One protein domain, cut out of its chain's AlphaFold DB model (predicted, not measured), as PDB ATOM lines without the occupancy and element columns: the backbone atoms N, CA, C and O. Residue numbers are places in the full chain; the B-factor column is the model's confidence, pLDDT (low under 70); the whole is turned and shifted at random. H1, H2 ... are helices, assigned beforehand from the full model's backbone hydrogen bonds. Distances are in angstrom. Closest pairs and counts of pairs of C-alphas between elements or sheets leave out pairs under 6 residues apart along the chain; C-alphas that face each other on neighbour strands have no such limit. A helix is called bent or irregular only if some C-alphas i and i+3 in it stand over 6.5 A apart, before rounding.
ATOM      1  N   ASN A 230     136.037 171.443 238.645       87.88
ATOM      2  CA  ASN A 230     136.758 170.245 239.094       87.88
ATOM      3  C   ASN A 230     136.967 169.274 237.915       87.88
ATOM      4  O   ASN A 230     136.604 168.105 237.992       87.88
ATOM      5  N   LEU A 231     137.497 169.764 236.797       92.94
ATOM      6  CA  LEU A 231     137.737 168.984 235.590       92.94
ATOM      7  C   LEU A 231     139.167 168.444 235.569       92.94
ATOM      8  O   LEU A 231     140.123 169.049 236.065       92.94
ATOM      9  N   CYS A 232     139.312 167.275 234.966       93.38
ATOM     10  CA  CYS A 232     140.586 166.674 234.644       93.38
ATOM     11  C   CYS A 232     141.314 167.536 233.604       93.38
ATOM     12  O   CYS A 232     140.821 167.731 232.502       93.38
ATOM     13  N   CYS A 233     142.542 167.960 233.904       90.06
ATOM     14  CA  CYS A 233     143.354 168.801 233.015       90.06
ATOM     15  C   CYS A 233     143.859 168.117 231.726       90.06
ATOM     16  O   CYS A 233     144.667 168.707 231.015       90.06
ATOM     17  N   PHE A 234     143.472 166.864 231.464       92.00
ATOM     18  CA  PHE A 234     143.930 166.089 230.303       92.00
ATOM     19  C   PHE A 234     142.795 165.548 229.425       92.00
ATOM     20  O   PHE A 234     143.012 165.356 228.233       92.00
ATOM     21  N   CYS A 235     141.621 165.255 229.995       93.19
ATOM     22  CA  CYS A 235     140.458 164.758 229.248       93.19
ATOM     23  C   CYS A 235     139.202 165.618 229.419       93.19
ATOM     24  O   CYS A 235     138.170 165.263 228.861       93.19
ATOM     25  N   ASP A 236     139.277 166.706 230.191       92.62
ATOM     26  CA  ASP A 236     138.184 167.659 230.417       92.62
ATOM     27  C   ASP A 236     136.900 167.037 231.005       92.62
ATOM     28  O   ASP A 236     135.825 167.623 230.940       92.62
ATOM     29  N   GLU A 237     137.004 165.853 231.614       94.38
ATOM     30  CA  GLU A 237     135.922 165.193 232.351       94.38
ATOM     31  C   GLU A 237     135.967 165.536 233.849       94.38
ATOM     32  O   GLU A 237     137.026 165.837 234.399       94.38
ATOM     33  N   GLU A 238     134.834 165.435 234.544       94.38
ATOM     34  CA  GLU A 238     134.738 165.709 235.985       94.38
ATOM     35  C   GLU A 238     135.615 164.768 236.828       94.38
ATOM     36  O   GLU A 238     135.669 163.550 236.623       94.38
ATOM     37  N   MET A 239     136.326 165.340 237.800       94.38
ATOM     38  CA  MET A 239     137.127 164.601 238.770       94.38
ATOM     39  C   MET A 239     136.219 163.885 239.781       94.38
ATOM     40  O   MET A 239     135.200 164.440 240.196       94.38
ATOM     41  N   PRO A 240     136.587 162.669 240.224       94.44
ATOM     42  CA  PRO A 240     135.808 161.949 241.222       94.44
ATOM     43  C   PRO A 240     135.798 162.726 242.544       94.44
ATOM     44  O   PRO A 240     136.805 163.321 242.922       94.44
ATOM     45  N   ALA A 241     134.680 162.672 243.276       91.88
ATOM     46  CA  ALA A 241     134.512 163.394 244.542       91.88
ATOM     47  C   ALA A 241     135.581 163.039 245.594       91.88
ATOM     48  O   ALA A 241     136.001 163.895 246.364       91.88
ATOM     49  N   ASN A 242     136.040 161.783 245.598       92.75
ATOM     50  CA  ASN A 242     137.098 161.281 246.472       92.75
ATOM     51  C   ASN A 242     138.183 160.605 245.617       92.75
ATOM     52  O   ASN A 242     138.152 159.381 245.454       92.75
ATOM     53  N   PRO A 243     139.112 161.368 245.011       94.94
ATOM     54  CA  PRO A 243     140.159 160.785 244.184       94.94
ATOM     55  C   PRO A 243     141.116 159.959 245.046       94.94
ATOM     56  O   PRO A 243     141.501 160.371 246.142       94.94
ATOM     57  N   LEU A 244     141.561 158.808 244.537       94.88
ATOM     58  CA  LEU A 244     142.620 158.049 245.204       94.88
ATOM     59  C   LEU A 244     143.900 158.890 245.264       94.88
ATOM     60  O   LEU A 244     144.266 159.534 244.278       94.88
ATOM     61  N   GLN A 245     144.638 158.802 246.375       96.44
ATOM     62  CA  GLN A 245     145.897 159.538 246.565       96.44
ATOM     63  C   GLN A 245     146.864 159.327 245.393       96.44
ATOM     64  O   GLN A 245     147.449 160.273 244.883       96.44
ATOM     65  N   LYS A 246     146.931 158.098 244.868       95.12
ATOM     66  CA  LYS A 246     147.738 157.757 243.692       95.12
ATOM     67  C   LYS A 246     147.369 158.566 242.438       95.12
ATOM     68  O   LYS A 246     148.257 158.910 241.662       95.12
ATOM     69  N   LEU A 247     146.082 158.859 242.220       95.88
ATOM     70  CA  LEU A 247     145.626 159.708 241.113       95.88
ATOM     71  C   LEU A 247     146.048 161.158 241.334       95.88
ATOM     72  O   LEU A 247     146.573 161.778 240.414       95.88
ATOM     73  N   VAL A 248     145.904 161.665 242.558       96.06
ATOM     74  CA  VAL A 248     146.345 163.019 242.928       96.06
ATOM     75  C   VAL A 248     147.858 163.178 242.747       96.06
ATOM     76  O   VAL A 248     148.306 164.143 242.120       96.06
ATOM     77  N   ASP A 249     148.643 162.209 243.217       96.06
ATOM     78  CA  ASP A 249     150.104 162.204 243.118       96.06
ATOM     79  C   ASP A 249     150.556 162.170 241.653       96.06
ATOM     80  O   ASP A 249     151.415 162.955 241.246       96.06
ATOM     81  N   LEU A 250     149.940 161.306 240.833       94.69
ATOM     82  CA  LEU A 250     150.253 161.203 239.408       94.69
ATOM     83  C   LEU A 250     149.874 162.484 238.651       94.69
ATOM     84  O   LEU A 250     150.651 162.961 237.827       94.69
ATOM     85  N   GLY A 251     148.714 163.067 238.954       94.44
ATOM     86  CA  GLY A 251     148.282 164.334 238.362       94.44
ATOM     87  C   GLY A 251     149.236 165.471 238.710       94.44
ATOM     88  O   GLY A 251     149.651 166.228 237.835       94.44
ATOM     89  N   THR A 252     149.651 165.548 239.973       94.69
ATOM     90  CA  THR A 252     150.639 166.526 240.450       94.69
ATOM     91  C   THR A 252     151.987 166.336 239.763       94.69
ATOM     92  O   THR A 252     152.588 167.299 239.289       94.69
ATOM     93  N   TYR A 253     152.443 165.089 239.644       94.81
ATOM     94  CA  TYR A 253     153.676 164.746 238.945       94.81
ATOM     95  C   TYR A 253     153.650 165.182 237.474       94.81
ATOM     96  O   TYR A 253     154.602 165.810 237.006       94.81
ATOM     97  N   LEU A 254     152.559 164.902 236.751       93.56
ATOM     98  CA  LEU A 254     152.427 165.281 235.343       93.56
ATOM     99  C   LEU A 254     152.346 166.800 235.161       93.56
ATOM    100  O   LEU A 254     152.979 167.330 234.249       93.56
ATOM    101  N   LYS A 255     151.637 167.506 236.050       91.75
ATOM    102  CA  LYS A 255     151.540 168.977 236.036       91.75
ATOM    103  C   LYS A 255     152.880 169.664 236.305       91.75
ATOM    104  O   LYS A 255     153.149 170.708 235.726       91.75
ATOM    105  N   ASN A 256     153.726 169.077 237.151       92.75
ATOM    106  CA  ASN A 256     155.020 169.650 237.538       92.75
ATOM    107  C   ASN A 256     156.162 169.328 236.561       92.75
ATOM    108  O   ASN A 256     157.314 169.702 236.799       92.75
ATOM    109  N   ARG A 257     155.887 168.605 235.473       91.50
ATOM    110  CA  ARG A 257     156.918 168.202 234.520       91.50
ATOM    111  C   ARG A 257     157.360 169.414 233.676       91.50
ATOM    112  O   ARG A 257     156.517 170.141 233.152       91.50
ATOM    113  N   PRO A 258     158.676 169.660 233.516       89.81
ATOM    114  CA  PRO A 258     159.163 170.846 232.816       89.81
ATOM    115  C   PRO A 258     158.704 170.856 231.354       89.81
ATOM    116  O   PRO A 258     158.804 169.843 230.660       89.81
ATOM    117  N   GLY A 259     158.222 172.013 230.898       87.31
ATOM    118  CA  GLY A 259     157.711 172.209 229.538       87.31
ATOM    119  C   GLY A 259     156.214 171.943 229.366       87.31
ATOM    120  O   GLY A 259     155.714 172.116 228.261       87.31
ATOM    121  N   LEU A 260     155.497 171.561 230.430       87.75
ATOM    122  CA  LEU A 260     154.040 171.420 230.422       87.75
ATOM    123  C   LEU A 260     153.384 172.652 231.052       87.75
ATOM    124  O   LEU A 260     153.315 172.807 232.265       87.75
ATOM    125  N   THR A 261     152.906 173.538 230.191       86.88
ATOM    126  CA  THR A 261     151.962 174.616 230.522       86.88
ATOM    127  C   THR A 261     150.517 174.142 230.306       86.88
ATOM    128  O   THR A 261     150.329 173.198 229.529       86.88
ATOM    129  N   PRO A 262     149.505 174.774 230.934       84.06
ATOM    130  CA  PRO A 262     148.094 174.422 230.737       84.06
ATOM    131  C   PRO A 262     147.684 174.310 229.263       84.06
ATOM    132  O   PRO A 262     147.064 173.327 228.871       84.06
ATOM    133  N   ASP A 263     148.164 175.229 228.425       84.56
ATOM    134  CA  ASP A 263     147.875 175.253 226.982       84.56
ATOM    135  C   ASP A 263     148.521 174.084 226.214       84.56
ATOM    136  O   ASP A 263     148.133 173.749 225.098       84.56
ATOM    137  N   THR A 264     149.525 173.442 226.813       84.56
ATOM    138  CA  THR A 264     150.314 172.362 226.199       84.56
ATOM    139  C   THR A 264     150.017 170.982 226.780       84.56
ATOM    140  O   THR A 264     150.657 170.013 226.370       84.56
ATOM    141  N   TYR A 265     149.058 170.842 227.701       82.12
ATOM    142  CA  TYR A 265     148.726 169.538 228.296       82.12
ATOM    143  C   TYR A 265     148.287 168.504 227.255       82.12
ATOM    144  O   TYR A 265     148.696 167.345 227.337       82.12
ATOM    145  N   TYR A 266     147.586 168.933 226.205       78.88
ATOM    146  CA  TYR A 266     147.215 168.075 225.075       78.88
ATOM    147  C   TYR A 266     148.422 167.580 224.251       78.88
ATOM    148  O   TYR A 266     148.319 166.581 223.546       78.88
ATOM    149  N   SER A 267     149.575 168.252 224.351       79.69
ATOM    150  CA  SER A 267     150.826 167.889 223.659       79.69
ATOM    151  C   SER A 267     151.776 167.045 224.516       79.69
ATOM    152  O   SER A 267     152.886 166.723 224.082       79.69
ATOM    153  N   ALA A 268     151.383 166.701 225.746       77.06
ATOM    154  CA  ALA A 268     152.166 165.833 226.613       77.06
ATOM    155  C   ALA A 268     152.441 164.470 225.951       77.06
ATOM    156  O   ALA A 268     151.732 164.031 225.046       77.06
ATOM    157  N   GLN A 269     153.461 163.757 226.443       77.75
ATOM    158  CA  GLN A 269     153.744 162.391 225.998       77.75
ATOM    159  C   GLN A 269     152.517 161.500 226.237       77.75
ATOM    160  O   GLN A 269     152.262 161.088 227.371       77.75
ATOM    161  N   PHE A 270     151.815 161.185 225.143       83.75
ATOM    162  CA  PHE A 270     150.547 160.454 225.106       83.75
ATOM    163  C   PHE A 270     150.467 159.241 226.049       83.75
ATOM    164  O   PHE A 270     149.441 159.091 226.703       83.75
ATOM    165  N   PRO A 271     151.512 158.398 226.213       87.88
ATOM    166  CA  PRO A 271     151.405 157.237 227.095       87.88
ATOM    167  C   PRO A 271     151.109 157.605 228.555       87.88
ATOM    168  O   PRO A 271     150.286 156.966 229.199       87.88
ATOM    169  N   GLN A 272     151.743 158.658 229.075       86.12
ATOM    170  CA  GLN A 272     151.628 158.997 230.496       86.12
ATOM    171  C   GLN A 272     150.305 159.689 230.819       86.12
ATOM    172  O   GLN A 272     149.712 159.436 231.867       86.12
ATOM    173  N   THR A 273     149.829 160.548 229.917       91.00
ATOM    174  CA  THR A 273     148.505 161.162 230.057       91.00
ATOM    175  C   THR A 273     147.400 160.139 229.844       91.00
ATOM    176  O   THR A 273     146.419 160.163 230.580       91.00
ATOM    177  N   ALA A 274     147.583 159.180 228.931       90.94
ATOM    178  CA  ALA A 274     146.655 158.065 228.764       90.94
ATOM    179  C   ALA A 274     146.550 157.212 230.038       90.94
ATOM    180  O   ALA A 274     145.443 156.863 230.437       90.94
ATOM    181  N   ASP A 275     147.661 156.900 230.713       91.94
ATOM    182  CA  ASP A 275     147.636 156.155 231.984       91.94
ATOM    183  C   ASP A 275     146.890 156.910 233.092       91.94
ATOM    184  O   ASP A 275     146.085 156.322 233.820       91.94
ATOM    185  N   TYR A 276     147.105 158.224 233.188       95.44
ATOM    186  CA  TYR A 276     146.375 159.075 234.124       95.44
ATOM    187  C   TYR A 276     144.870 159.091 233.821       95.44
ATOM    188  O   TYR A 276     144.064 158.824 234.715       95.44
ATOM    189  N   CYS A 277     144.485 159.334 232.565       95.81
ATOM    190  CA  CYS A 277     143.080 159.369 232.155       95.81
ATOM    191  C   CYS A 277     142.398 158.003 232.307       95.81
ATOM    192  O   CYS A 277     141.226 157.947 232.679       95.81
ATOM    193  N   ARG A 278     143.124 156.895 232.099       94.94
ATOM    194  CA  ARG A 278     142.623 155.537 232.366       94.94
ATOM    195  C   ARG A 278     142.300 155.341 233.844       94.94
ATOM    196  O   ARG A 278     141.223 154.852 234.172       94.94
ATOM    197  N   MET A 279     143.193 155.765 234.739       95.25
ATOM    198  CA  MET A 279     142.959 155.673 236.183       95.25
ATOM    199  C   MET A 279     141.828 156.601 236.655       95.25
ATOM    200  O   MET A 279     141.032 156.200 237.505       95.25
ATOM    201  N   HIS A 280     141.729 157.809 236.095       96.62
ATOM    202  CA  HIS A 280     140.611 158.729 236.331       96.62
ATOM    203  C   HIS A 280     139.277 158.106 235.891       96.62
ATOM    204  O   HIS A 280     138.368 157.978 236.706       96.62
ATOM    205  N   THR A 281     139.202 157.596 234.659       96.31
ATOM    206  CA  THR A 281     138.019 156.890 234.132       96.31
ATOM    207  C   THR A 281     137.638 155.701 235.012       96.31
ATOM    208  O   THR A 281     136.458 155.497 235.307       96.31
ATOM    209  N   ALA A 282     138.626 154.925 235.469       95.00
ATOM    210  CA  ALA A 282     138.384 153.789 236.345       95.00
ATOM    211  C   ALA A 282     137.726 154.217 237.664       95.00
ATOM    212  O   ALA A 282     136.746 153.606 238.075       95.00
ATOM    213  N   GLN A 283     138.200 155.291 238.295       95.62
ATOM    214  CA  GLN A 283     137.632 155.774 239.558       95.62
ATOM    215  C   GLN A 283     136.263 156.430 239.391       95.62
ATOM    216  O   GLN A 283     135.390 156.230 240.229       95.62
ATOM    217  N   THR A 284     136.066 157.201 238.321       96.12
ATOM    218  CA  THR A 284     134.827 157.960 238.119       96.12
ATOM    219  C   THR A 284     133.697 157.087 237.575       96.12
ATOM    220  O   THR A 284     132.551 157.253 237.982       96.12
ATOM    221  N   LYS A 285     133.997 156.151 236.662       95.56
ATOM    222  CA  LYS A 285     132.977 155.367 235.942       95.56
ATOM    223  C   LYS A 285     132.976 153.893 236.345       95.56
ATOM    224  O   LYS A 285     131.920 153.349 236.661       95.56
ATOM    225  N   LEU A 286     134.141 153.239 236.348       93.75
ATOM    226  CA  LEU A 286     134.209 151.778 236.498       93.75
ATOM    227  C   LEU A 286     134.019 151.310 237.943       93.75
ATOM    228  O   LEU A 286     133.238 150.395 238.180       93.75
ATOM    229  N   MET A 287     134.676 151.940 238.919       93.94
ATOM    230  CA  MET A 287     134.575 151.547 240.327       93.94
ATOM    231  C   MET A 287     133.147 151.689 240.875       93.94
ATOM    232  O   MET A 287     132.657 150.716 241.448       93.94
ATOM    233  N   PRO A 288     132.425 152.814 240.671       95.31
ATOM    234  CA  PRO A 288     131.041 152.925 241.128       95.31
ATOM    235  C   PRO A 288     130.128 151.885 240.475       95.31
ATOM    236  O   PRO A 288     129.279 151.305 241.147       95.31
ATOM    237  N   MET A 289     130.340 151.598 239.186       94.62
ATOM    238  CA  MET A 289     129.614 150.548 238.472       94.62
ATOM    239  C   MET A 289     129.912 149.156 239.051       94.62
ATOM    240  O   MET A 289     128.989 148.371 239.255       94.62
ATOM    241  N   GLY A 290     131.174 148.851 239.356       93.19
ATOM    242  CA  GLY A 290     131.567 147.601 240.010       93.19
ATOM    243  C   GLY A 290     130.884 147.442 241.367       93.19
ATOM    244  O   GLY A 290     130.245 146.423 241.621       93.19
ATOM    245  N   VAL A 291     130.929 148.477 242.208       94.75
ATOM    246  CA  VAL A 291     130.269 148.471 243.523       94.75
ATOM    247  C   VAL A 291     128.757 148.276 243.388       94.75
ATOM    248  O   VAL A 291     128.186 147.457 244.105       94.75
ATOM    249  N   ALA A 292     128.110 148.954 242.435       95.44
ATOM    250  CA  ALA A 292     126.684 148.768 242.153       95.44
ATOM    251  C   ALA A 292     126.350 147.330 241.709       95.44
ATOM    252  O   ALA A 292     125.278 146.818 242.028       95.44
ATOM    253  N   ASN A 293     127.286 146.656 241.039       92.44
ATOM    254  CA  ASN A 293     127.183 145.251 240.646       92.44
ATOM    255  C   ASN A 293     127.594 144.264 241.760       92.44
ATOM    256  O   ASN A 293     127.691 143.064 241.503       92.44
ATOM    257  N   GLY A 294     127.863 144.739 242.980       90.19
ATOM    258  CA  GLY A 294     128.254 143.900 244.117       90.19
ATOM    259  C   GLY A 294     129.727 143.484 244.122       90.19
ATOM    260  O   GLY A 294     130.089 142.516 244.793       90.19
ATOM    261  N   TRP A 295     130.585 144.182 243.377       89.00
ATOM    262  CA  TRP A 295     132.017 143.910 243.384       89.00
ATOM    263  C   TRP A 295     132.633 144.435 244.683       89.00
ATOM    264  O   TRP A 295     132.321 145.554 245.104       89.00
ATOM    265  N   PRO A 296     133.505 143.654 245.337       90.88
ATOM    266  CA  PRO A 296     134.095 144.065 246.599       90.88
ATOM    267  C   PRO A 296     135.111 145.191 246.378       90.88
ATOM    268  O   PRO A 296     135.959 145.108 245.491       90.88
ATOM    269  N   VAL A 297     135.043 146.230 247.215       91.50
ATOM    270  CA  VAL A 297     136.014 147.341 247.212       91.50
ATOM    271  C   VAL A 297     137.377 146.875 247.729       91.50
ATOM    272  O   VAL A 297     138.414 147.302 247.227       91.50
ATOM    273  N   GLU A 298     137.374 145.967 248.703       93.25
ATOM    274  CA  GLU A 298     138.573 145.359 249.271       93.25
ATOM    275  C   GLU A 298     138.600 143.861 248.959       93.25
ATOM    276  O   GLU A 298     137.617 143.142 249.150       93.25
ATOM    277  N   ILE A 299     139.733 143.381 248.446       91.50
ATOM    278  CA  ILE A 299     139.900 141.970 248.103       91.50
ATOM    279  C   ILE A 299     140.182 141.191 249.385       91.50
ATOM    280  O   ILE A 299     141.299 141.201 249.896       91.50
TER     281      ILE A 299
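Overview. This is residues 230 to 299 of the 359 residues of an uncharacterized protein of Puccinia graminis f. sp. tritici (UniProt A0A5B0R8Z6). One long helix, H3, makes most of the length, and a shorter helix, H1, is side by side with its earlier part, running back the other way; H3 continues well past H1 at its late end. The small helix H2 lies in the turn between them at the other end, and residues 230 to 244 form a long loop before H1. The printed part has 70 residues with three named helices, in the order H1, H2, H3, and no named strand: the class is all helix. It is only just loose, close to compact, with a radius of gyration of the C-alphas of 13.4 A, and spans 43 by 21 by 20 A.

Arrangement. H3, residues 270 to 292, has a kink of 32 degrees near residue 282. It is irregular, but only just: C-alphas 284 and 287 are 6.8 A apart. With residues 272 to 280 alone it touches H1, residues 245 to 255; their closest C-alphas, of Leu 250 and Tyr 276, are 6.9 A apart. The two run opposite ways at a shallow tilt of 26 degrees. H2, residues 262 to 267, is irregular, with C-alphas 263 and 266 at 7.5 A. H2 and H3 meet only through their link. H1 and H2 are only just apart, the closest C-alphas at 8.3 A. Every O i to N i+4 pair is within hydrogen-bond range in H1, 17 of 19 in H3 and 0 of 2 in H2, where 2 of 3 O i to N i+3 pairs are.

Along the chain. H3 measures 31.6 A from C-alpha 270 at (150.547, 160.454, 225.106) to C-alpha 292 at (126.684, 148.768, 242.153). H1 measures 15.2 A and begins with C-alpha 245 at (145.897, 159.538, 246.565). H2 measures 10.0 A.

Size, cuts and confidence. The two C-alphas farthest apart, of Gly 259 and Gly 294, are 43.4 A apart. The printed part has no cut; the link from H1 to H2 is short and that from H2 to H3 tight. Mean pLDDT of the printed part is 91.6, and no printed residue is under 70.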